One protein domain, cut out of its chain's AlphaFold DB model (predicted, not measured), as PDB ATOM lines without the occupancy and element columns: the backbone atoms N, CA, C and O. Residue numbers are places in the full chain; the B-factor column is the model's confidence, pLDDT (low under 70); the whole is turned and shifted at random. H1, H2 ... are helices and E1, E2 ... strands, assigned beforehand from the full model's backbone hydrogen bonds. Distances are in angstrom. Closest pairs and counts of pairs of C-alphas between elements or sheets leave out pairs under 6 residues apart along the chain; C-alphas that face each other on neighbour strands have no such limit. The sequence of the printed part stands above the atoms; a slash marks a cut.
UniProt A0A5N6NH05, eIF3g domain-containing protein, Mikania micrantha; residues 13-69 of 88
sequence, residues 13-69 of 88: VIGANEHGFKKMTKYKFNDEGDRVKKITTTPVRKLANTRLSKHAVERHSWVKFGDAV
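AT A GLANCE: This is residues 13 to 69 of the 88 residues of the protein "eIF3g domain-containing protein" of Mikania micrantha (UniProt A0A5N6NH05). A long twisted hairpin of two strands, E1 and E2, is drawn out at its open end into a tail with two small helices, H1 and H2, one after the other; much of the length is this tail, where residues 49 to 56 and 58 to 69 stick out free. The first two printed residues fold back beside E1. The printed part has 57 residues, with two named strands and then two named helices in the order E1, E2, H1, H2; the sheet, E1 - E2, is antiparallel and the class is mixed, helices and strands. The whole is extended, with a radius of gyration of the C-alphas of 19.4 A and spans of 62 by 30 by 14 A.

HOW THE PARTS SIT: Residues 13 to 14 pair antiparallel with residues 23 to 24 of E1, residues 21 to 29. E1 and E2, residues 35 to 43, form a hairpin with a tight link of 5 residues. They are antiparallel neighbours, with 160 degrees between their directions. N 22 and O 42 are 2.8 A apart and N 36 and O 28 are 2.8 A apart, both within hydrogen-bond range. H1, residues 54 to 60, is apart from E1. H2, residues 66 to 69, is apart from E1, E2 and H1. In H1 every O i to N i+4 pair is within hydrogen-bond range; H2 is too short for such a pair.

IN THESE COORDINATES: E1 measures 25.6 A from first to last C-alpha and begins at C-alpha 21 (-33.448, -10.612, 18.929). E2 measures 26.0 A. H1 measures 10.1 A and begins at C-alpha 54 (-23.902, -21.335, 33.491). H2 measures 5.9 A and ends at C-alpha 69 (-10.029, -9.220, 48.782).

THE WHOLE: The two C-alphas farthest apart are those of Gly 33 and Asp 67, at 62.4 A. The printed part has no cut and no long link. Its mean pLDDT is 81.5, and residues 46 to 51 are under 70.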
ATOM      1  N   VAL A  13     -41.724 -20.025  19.709       84.06
ATOM      2  CA  VAL A  13     -40.422 -19.412  19.949       84.06
ATOM      3  C   VAL A  13     -39.651 -19.422  18.642       84.06
ATOM      4  O   VAL A  13     -39.292 -20.482  18.141       84.06
ATOM      5  N   ILE A  14     -39.397 -18.235  18.100       84.00
ATOM      6  CA  ILE A  14     -38.523 -18.051  16.945       84.00
ATOM      7  C   ILE A  14     -37.148 -17.661  17.494       84.00
ATOM      8  O   ILE A  14     -37.054 -16.811  18.389       84.00
ATOM      9  N   GLY A  15     -36.104 -18.333  17.002       77.94
ATOM     10  CA  GLY A  15     -34.712 -18.105  17.396       77.94
ATOM     11  C   GLY A  15     -34.243 -16.662  17.181       77.94
ATOM     12  O   GLY A  15     -34.993 -15.806  16.711       77.94
ATOM     13  N   ALA A  16     -32.998 -16.377  17.563       82.06
ATOM     14  CA  ALA A  16     -32.429 -15.047  17.375       82.06
ATOM     15  C   ALA A  16     -32.395 -14.683  15.878       82.06
ATOM     16  O   ALA A  16     -31.849 -15.440  15.078       82.06
ATOM     17  N   ASN A  17     -32.993 -13.547  15.512       77.88
ATOM     18  CA  ASN A  17     -32.895 -12.987  14.164       77.88
ATOM     19  C   ASN A  17     -31.490 -12.403  13.902       77.88
ATOM     20  O   ASN A  17     -30.653 -12.360  14.803       77.88
ATOM     21  N   GLU A  18     -31.238 -11.915  12.687       77.25
ATOM     22  CA  GLU A  18     -29.946 -11.343  12.258       77.25
ATOM     23  C   GLU A  18     -29.451 -10.190  13.152       77.25
ATOM     24  O   GLU A  18     -28.252  -9.999  13.330       77.25
ATOM     25  N   HIS A  19     -30.374  -9.473  13.798       74.88
ATOM     26  CA  HIS A  19     -30.079  -8.395  14.746       74.88
ATOM     27  C   HIS A  19     -29.950  -8.871  16.206       74.88
ATOM     28  O   HIS A  19     -29.870  -8.054  17.123       74.88
ATOM     29  N   GLY A  20     -29.949 -10.184  16.449       76.94
ATOM     30  CA  GLY A  20     -29.764 -10.774  17.771       76.94
ATOM     31  C   GLY A  20     -30.997 -10.707  18.669       76.94
ATOM     32  O   GLY A  20     -30.853 -10.734  19.881       76.94
ATOM     33  N   PHE A  21     -32.214 -10.621  18.137       82.38
ATOM     34  CA  PHE A  21     -33.448 -10.612  18.929       82.38
ATOM     35  C   PHE A  21     -34.212 -11.928  18.804       82.38
ATOM     36  O   PHE A  21     -34.531 -12.380  17.705       82.38
ATOM     37  N   LYS A  22     -34.576 -12.510  19.947       88.25
ATOM     38  CA  LYS A  22     -35.496 -13.647  20.045       88.25
ATOM     39  C   LYS A  22     -36.929 -13.129  20.073       88.25
ATOM     40  O   LYS A  22     -37.238 -12.223  20.848       88.25
ATOM     41  N   LYS A  23     -37.816 -13.728  19.278       89.38
ATOM     42  CA  LYS A  23     -39.251 -13.403  19.279       89.38
ATOM     43  C   LYS A  23     -40.042 -14.552  19.898       89.38
ATOM     44  O   LYS A  23     -39.954 -15.692  19.446       89.38
ATOM     45  N   MET A  24     -40.836 -14.250  20.922       88.75
ATOM     46  CA  MET A  24     -41.781 -15.186  21.531       88.75
ATOM     47  C   MET A  24     -43.207 -14.694  21.292       88.75
ATOM     48  O   MET A  24     -43.565 -13.601  21.730       88.75
ATOM     49  N   THR A  25     -44.024 -15.518  20.641       89.00
ATOM     50  CA  THR A  25     -45.447 -15.245  20.413       89.00
ATOM     51  C   THR A  25     -46.282 -16.115  21.344       89.00
ATOM     52  O   THR A  25     -46.193 -17.344  21.301       89.00
ATOM     53  N   LYS A  26     -47.109 -15.483  22.181       87.50
ATOM     54  CA  LYS A  26     -48.094 -16.152  23.038       87.50
ATOM     55  C   LYS A  26     -49.473 -15.546  22.791       87.50
ATOM     56  O   LYS A  26     -49.602 -14.326  22.764       87.50
ATOM     57  N   TYR A  27     -50.492 -16.383  22.670       85.81
ATOM     58  CA  TYR A  27     -51.885 -15.942  22.649       85.81
ATOM     59  C   TYR A  27     -52.462 -15.976  24.071       85.81
ATOM     60  O   TYR A  27     -52.071 -16.827  24.876       85.81
ATOM     61  N   LYS A  28     -53.326 -15.017  24.408       84.25
ATOM     62  CA  LYS A  28     -54.067 -14.948  25.679       84.25
ATOM     63  C   LYS A  28     -55.456 -14.376  25.393       84.25
ATOM     64  O   LYS A  28     -55.566 -13.493  24.548       84.25
ATOM     65  N   PHE A  29     -56.478 -14.838  26.104       83.06
ATOM     66  CA  PHE A  29     -57.755 -14.128  26.172       83.06
ATOM     67  C   PHE A  29     -57.622 -12.891  27.078       83.06
ATOM     68  O   PHE A  29     -56.959 -12.958  28.122       83.06
ATOM     69  N   ASN A  30     -58.161 -11.748  26.654       81.00
ATOM     70  CA  ASN A  30     -58.322 -10.582  27.526       81.00
ATOM     71  C   ASN A  30     -59.556 -10.764  28.435       81.00
ATOM     72  O   ASN A  30     -60.268 -11.764  28.334       81.00
ATOM     73  N   ASP A  31     -59.792  -9.805  29.328       81.75
ATOM     74  CA  ASP A  31     -60.904  -9.864  30.287       81.75
ATOM     75  C   ASP A  31     -62.285  -9.700  29.606       81.75
ATOM     76  O   ASP A  31     -63.309 -10.019  30.200       81.75
ATOM     77  N   GLU A  32     -62.302  -9.280  28.335       81.69
ATOM     78  CA  GLU A  32     -63.484  -9.151  27.467       81.69
ATOM     79  C   GLU A  32     -63.766 -10.430  26.645       81.69
ATOM     80  O   GLU A  32     -64.776 -10.513  25.953       81.69
ATOM     81  N   GLY A  33     -62.905 -11.453  26.735       78.81
ATOM     82  CA  GLY A  33     -63.056 -12.726  26.014       78.81
ATOM     83  C   GLY A  33     -62.456 -12.755  24.601       78.81
ATOM     84  O   GLY A  33     -62.514 -13.789  23.931       78.81
ATOM     85  N   ASP A  34     -61.811 -11.678  24.161       83.75
ATOM     86  CA  ASP A  34     -61.127 -11.585  22.874       83.75
ATOM     87  C   ASP A  34     -59.719 -12.186  22.896       83.75
ATOM     88  O   ASP A  34     -58.970 -12.131  23.876       83.75
ATOM     89  N   ARG A  35     -59.313 -12.739  21.749       82.19
ATOM     90  CA  ARG A  35     -57.982 -13.332  21.557       82.19
ATOM     91  C   ARG A  35     -56.942 -12.257  21.257       82.19
ATOM     92  O   ARG A  35     -56.897 -11.720  20.155       82.19
ATOM     93  N   VAL A  36     -56.013 -12.044  22.185       85.56
ATOM     94  CA  VAL A  36     -54.896 -11.103  22.029       85.56
ATOM     95  C   VAL A  36     -53.583 -11.845  21.782       85.56
ATOM     96  O   VAL A  36     -53.244 -12.829  22.448       85.56
ATOM     97  N   LYS A  37     -52.794 -11.343  20.826       85.62
ATOM     98  CA  LYS A  37     -51.435 -11.816  20.539       85.62
ATOM     99  C   LYS A  37     -50.419 -10.985  21.322       85.62
ATOM    100  O   LYS A  37     -50.239  -9.801  21.055       85.62
ATOM    101  N   LYS A  38     -49.686 -11.616  22.236       86.00
ATOM    102  CA  LYS A  38     -48.557 -11.007  22.945       86.00
ATOM    103  C   LYS A  38     -47.246 -11.430  22.289       86.00
ATOM    104  O   LYS A  38     -46.845 -12.592  22.374       86.00
ATOM    105  N   ILE A  39     -46.574 -10.478  21.646       87.50
ATOM    106  CA  ILE A  39     -45.238 -10.667  21.071       87.50
ATOM    107  C   ILE A  39     -44.226 -10.072  22.045       87.50
ATOM    108  O   ILE A  39     -44.255  -8.879  22.328       87.50
ATOM    109  N   THR A  40     -43.348 -10.906  22.589       87.00
ATOM    110  CA  THR A  40     -42.226 -10.464  23.423       87.00
ATOM    111  C   THR A  40     -40.948 -10.590  22.612       87.00
ATOM    112  O   THR A  40     -40.578 -11.692  22.200       87.00
ATOM    113  N   THR A  41     -40.289  -9.461  22.375       86.38
ATOM    114  CA  THR A  41     -38.993  -9.406  21.696       86.38
ATOM    115  C   THR A  41     -37.914  -9.229  22.753       86.38
ATOM    116  O   THR A  41     -37.930  -8.248  23.492       86.38
ATOM    117  N   THR A  42     -36.994 -10.182  22.859       84.88
ATOM    118  CA  THR A  42     -35.910 -10.151  23.850       84.88
ATOM    119  C   THR A  42     -34.567 -10.056  23.131       84.88
ATOM    120  O   THR A  42     -34.295 -10.902  22.274       84.88
ATOM    121  N   PRO A  43     -33.716  -9.065  23.450       81.38
ATOM    122  CA  PRO A  43     -32.366  -9.010  22.908       81.38
ATOM    123  C   PRO A  43     -31.538 -10.180  23.452       81.38
ATOM    124  O   PRO A  43     -31.399 -10.366  24.658       81.38
ATOM    125  N   VAL A  44     -30.968 -10.966  22.551       75.81
ATOM    126  CA  VAL A  44     -29.981 -12.011  22.813       75.81
ATOM    127  C   VAL A  44     -28.605 -11.381  22.622       75.81
ATOM    128  O   VAL A  44     -28.010 -11.424  21.548       75.81
ATOM    129  N   ARG A  45     -28.096 -10.744  23.678       70.88
ATOM    130  CA  ARG A  45     -26.705 -10.280  23.700       70.88
ATOM    131  C   ARG A  45     -25.796 -11.491  23.918       70.88
ATOM    132  O   ARG A  45     -26.041 -12.287  24.823       70.88
ATOM    133  N   LYS A  46     -24.741 -11.632  23.109       65.75
ATOM    134  CA  LYS A  46     -23.658 -12.587  23.386       65.75
ATOM    135  C   LYS A  46     -22.937 -12.093  24.643       65.75
ATOM    136  O   LYS A  46     -22.149 -11.161  24.563       65.75
ATOM    137  N   LEU A  47     -23.266 -12.663  25.804       59.34
ATOM    138  CA  LEU A  47     -22.694 -12.248  27.092       59.34
ATOM    139  C   LEU A  47     -21.185 -12.559  27.181       59.34
ATOM    140  O   LEU A  47     -20.479 -11.949  27.972       59.34
ATOM    141  N   ALA A  48     -20.682 -13.461  26.331       54.72
ATOM    142  CA  ALA A  48     -19.261 -13.713  26.139       54.72
ATOM    143  C   ALA A  48     -18.984 -14.208  24.706       54.72
ATOM    144  O   ALA A  48     -19.790 -14.939  24.126       54.72
ATOM    145  N   ASN A  49     -17.820 -13.853  24.148       55.88
ATOM    146  CA  ASN A  49     -17.273 -14.491  22.936       55.88
ATOM    147  C   ASN A  49     -16.864 -15.955  23.188       55.88
ATOM    148  O   ASN A  49     -16.576 -16.700  22.253       55.88
ATOM    149  N   THR A  50     -16.848 -16.375  24.454       59.47
ATOM    150  CA  THR A  50     -16.498 -17.715  24.908       59.47
ATOM    151  C   THR A  50     -17.765 -18.497  25.257       59.47
ATOM    152  O   THR A  50     -18.709 -17.972  25.847       59.47
ATOM    153  N   ARG A  51     -17.811 -19.778  24.876       66.12
ATOM    154  CA  ARG A  51     -18.896 -20.703  25.243       66.12
ATOM    155  C   ARG A  51     -18.784 -21.050  26.734       66.12
ATOM    156  O   ARG A  51     -18.320 -22.130  27.083       66.12
ATOM    157  N   LEU A  52     -19.142 -20.121  27.618       70.75
ATOM    158  CA  LEU A  52     -19.125 -20.352  29.063       70.75
ATOM    159  C   LEU A  52     -20.398 -21.078  29.499       70.75
ATOM    160  O   LEU A  52     -21.507 -20.711  29.110       70.75
ATOM    161  N   SER A  53     -20.233 -22.114  30.321       83.69
ATOM    162  CA  SER A  53     -21.358 -22.770  30.985       83.69
ATOM    163  C   SER A  53     -21.960 -21.845  32.046       83.69
ATOM    164  O   SER A  53     -21.283 -20.957  32.569       83.69
ATOM    165  N   LYS A  54     -23.225 -22.080  32.416       83.81
ATOM    166  CA  LYS A  54     -23.902 -21.335  33.491       83.81
ATOM    167  C   LYS A  54     -23.062 -21.304  34.779       83.81
ATOM    168  O   LYS A  54     -22.842 -20.239  35.340       83.81
ATOM    169  N   HIS A  55     -22.518 -22.454  35.174       87.50
ATOM    170  CA  HIS A  55     -21.663 -22.564  36.356       87.50
ATOM    171  C   HIS A  55     -20.360 -21.769  36.244       87.50
ATOM    172  O   HIS A  55     -19.878 -21.243  37.242       87.50
ATOM    173  N   ALA A  56     -19.767 -21.667  35.053       85.94
ATOM    174  CA  ALA A  56     -18.574 -20.845  34.867       85.94
ATOM    175  C   ALA A  56     -18.884 -19.354  35.076       85.94
ATOM    176  O   ALA A  56     -18.118 -18.671  35.747       85.94
ATOM    177  N   VAL A  57     -20.032 -18.874  34.579       84.88
ATOM    178  CA  VAL A  57     -20.480 -17.487  34.795       84.88
ATOM    179  C   VAL A  57     -20.699 -17.206  36.281       84.88
ATOM    180  O   VAL A  57     -20.208 -16.201  36.786       84.88
ATOM    181  N   GLU A  58     -21.373 -18.109  36.993       89.06
ATOM    182  CA  GLU A  58     -21.588 -17.978  38.438       89.06
ATOM    183  C   GLU A  58     -20.255 -17.897  39.194       89.06
ATOM    184  O   GLU A  58     -20.059 -16.980  39.989       89.06
ATOM    185  N   ARG A  59     -19.295 -18.778  38.878       88.50
ATOM    186  CA  ARG A  59     -17.965 -18.757  39.506       88.50
ATOM    187  C   ARG A  59     -17.169 -17.490  39.202       88.50
ATOM    188  O   ARG A  59     -16.468 -17.005  40.079       88.50
ATOM    189  N   HIS A  60     -17.284 -16.934  37.997       83.50
ATOM    190  CA  HIS A  60     -16.623 -15.668  37.658       83.50
ATOM    191  C   HIS A  60     -17.238 -14.467  38.392       83.50
ATOM    192  O   HIS A  60     -16.590 -13.432  38.499       83.50
ATOM    193  N   SER A  61     -18.476 -14.592  38.885       84.50
ATOM    194  CA  SER A  61     -19.160 -13.542  39.651       84.50
ATOM    195  C   SER A  61     -18.929 -13.615  41.164       84.50
ATOM    196  O   SER A  61     -19.424 -12.759  41.894       84.50
ATOM    197  N   TRP A  62     -18.210 -14.628  41.656       90.38
ATOM    198  CA  TRP A  62     -17.925 -14.753  43.084       90.38
ATOM    199  C   TRP A  62     -16.977 -13.657  43.566       90.38
ATOM    200  O   TRP A  62     -15.989 -13.325  42.913       90.38
ATOM    201  N   VAL A  63     -17.277 -13.121  44.749       89.75
ATOM    202  CA  VAL A  63     -16.422 -12.139  45.420       89.75
ATOM    203  C   VAL A  63     -15.152 -12.844  45.901       89.75
ATOM    204  O   VAL A  63     -15.214 -13.964  46.418       89.75
ATOM    205  N   LYS A  64     -13.996 -12.200  45.722       88.69
ATOM    206  CA  LYS A  64     -12.723 -12.686  46.267       88.69
ATOM    207  C   LYS A  64     -12.793 -12.716  47.800       88.69
ATOM    208  O   LYS A  64     -13.522 -11.940  48.412       88.69
ATOM    209  N   PHE A  65     -12.042 -13.610  48.430       89.69
ATOM    210  CA  PHE A  65     -12.029 -13.778  49.884       89.69
ATOM    211  C   PHE A  65     -10.595 -13.928  50.405       89.69
ATOM    212  O   PHE A  65      -9.674 -14.209  49.637       89.69
ATOM    213  N   GLY A  66     -10.411 -13.740  51.715       90.88
ATOM    214  CA  GLY A  66      -9.095 -13.799  52.354       90.88
ATOM    215  C   GLY A  66      -8.176 -12.670  51.892       90.88
ATOM    216  O   GLY A  66      -8.599 -11.523  51.780       90.88
ATOM    217  N   ASP A  67      -6.921 -13.000  51.604       88.25
ATOM    218  CA  ASP A  67      -5.909 -12.028  51.171       88.25
ATOM    219  C   ASP A  67      -6.235 -11.402  49.800       88.25
ATOM    220  O   ASP A  67      -5.994 -10.219  49.558       88.25
ATOM    221  N   ALA A  68      -6.928 -12.160  48.943       83.44
ATOM    222  CA  ALA A  68      -7.312 -11.741  47.598       83.44
ATOM    223  C   ALA A  68      -8.415 -10.663  47.564       83.44
ATOM    224  O   ALA A  68      -8.755 -10.173  46.490       83.44
ATOM    225  N   VAL A  69      -8.996 -10.276  48.707       86.56
ATOM    226  CA  VAL A  69     -10.029  -9.220  48.782       86.56
ATOM    227  C   VAL A  69      -9.506  -7.871  48.279       86.56
ATOM    228  O   VAL A  69     -10.267  -7.102  47.697       86.56
TER     229      VAL A  69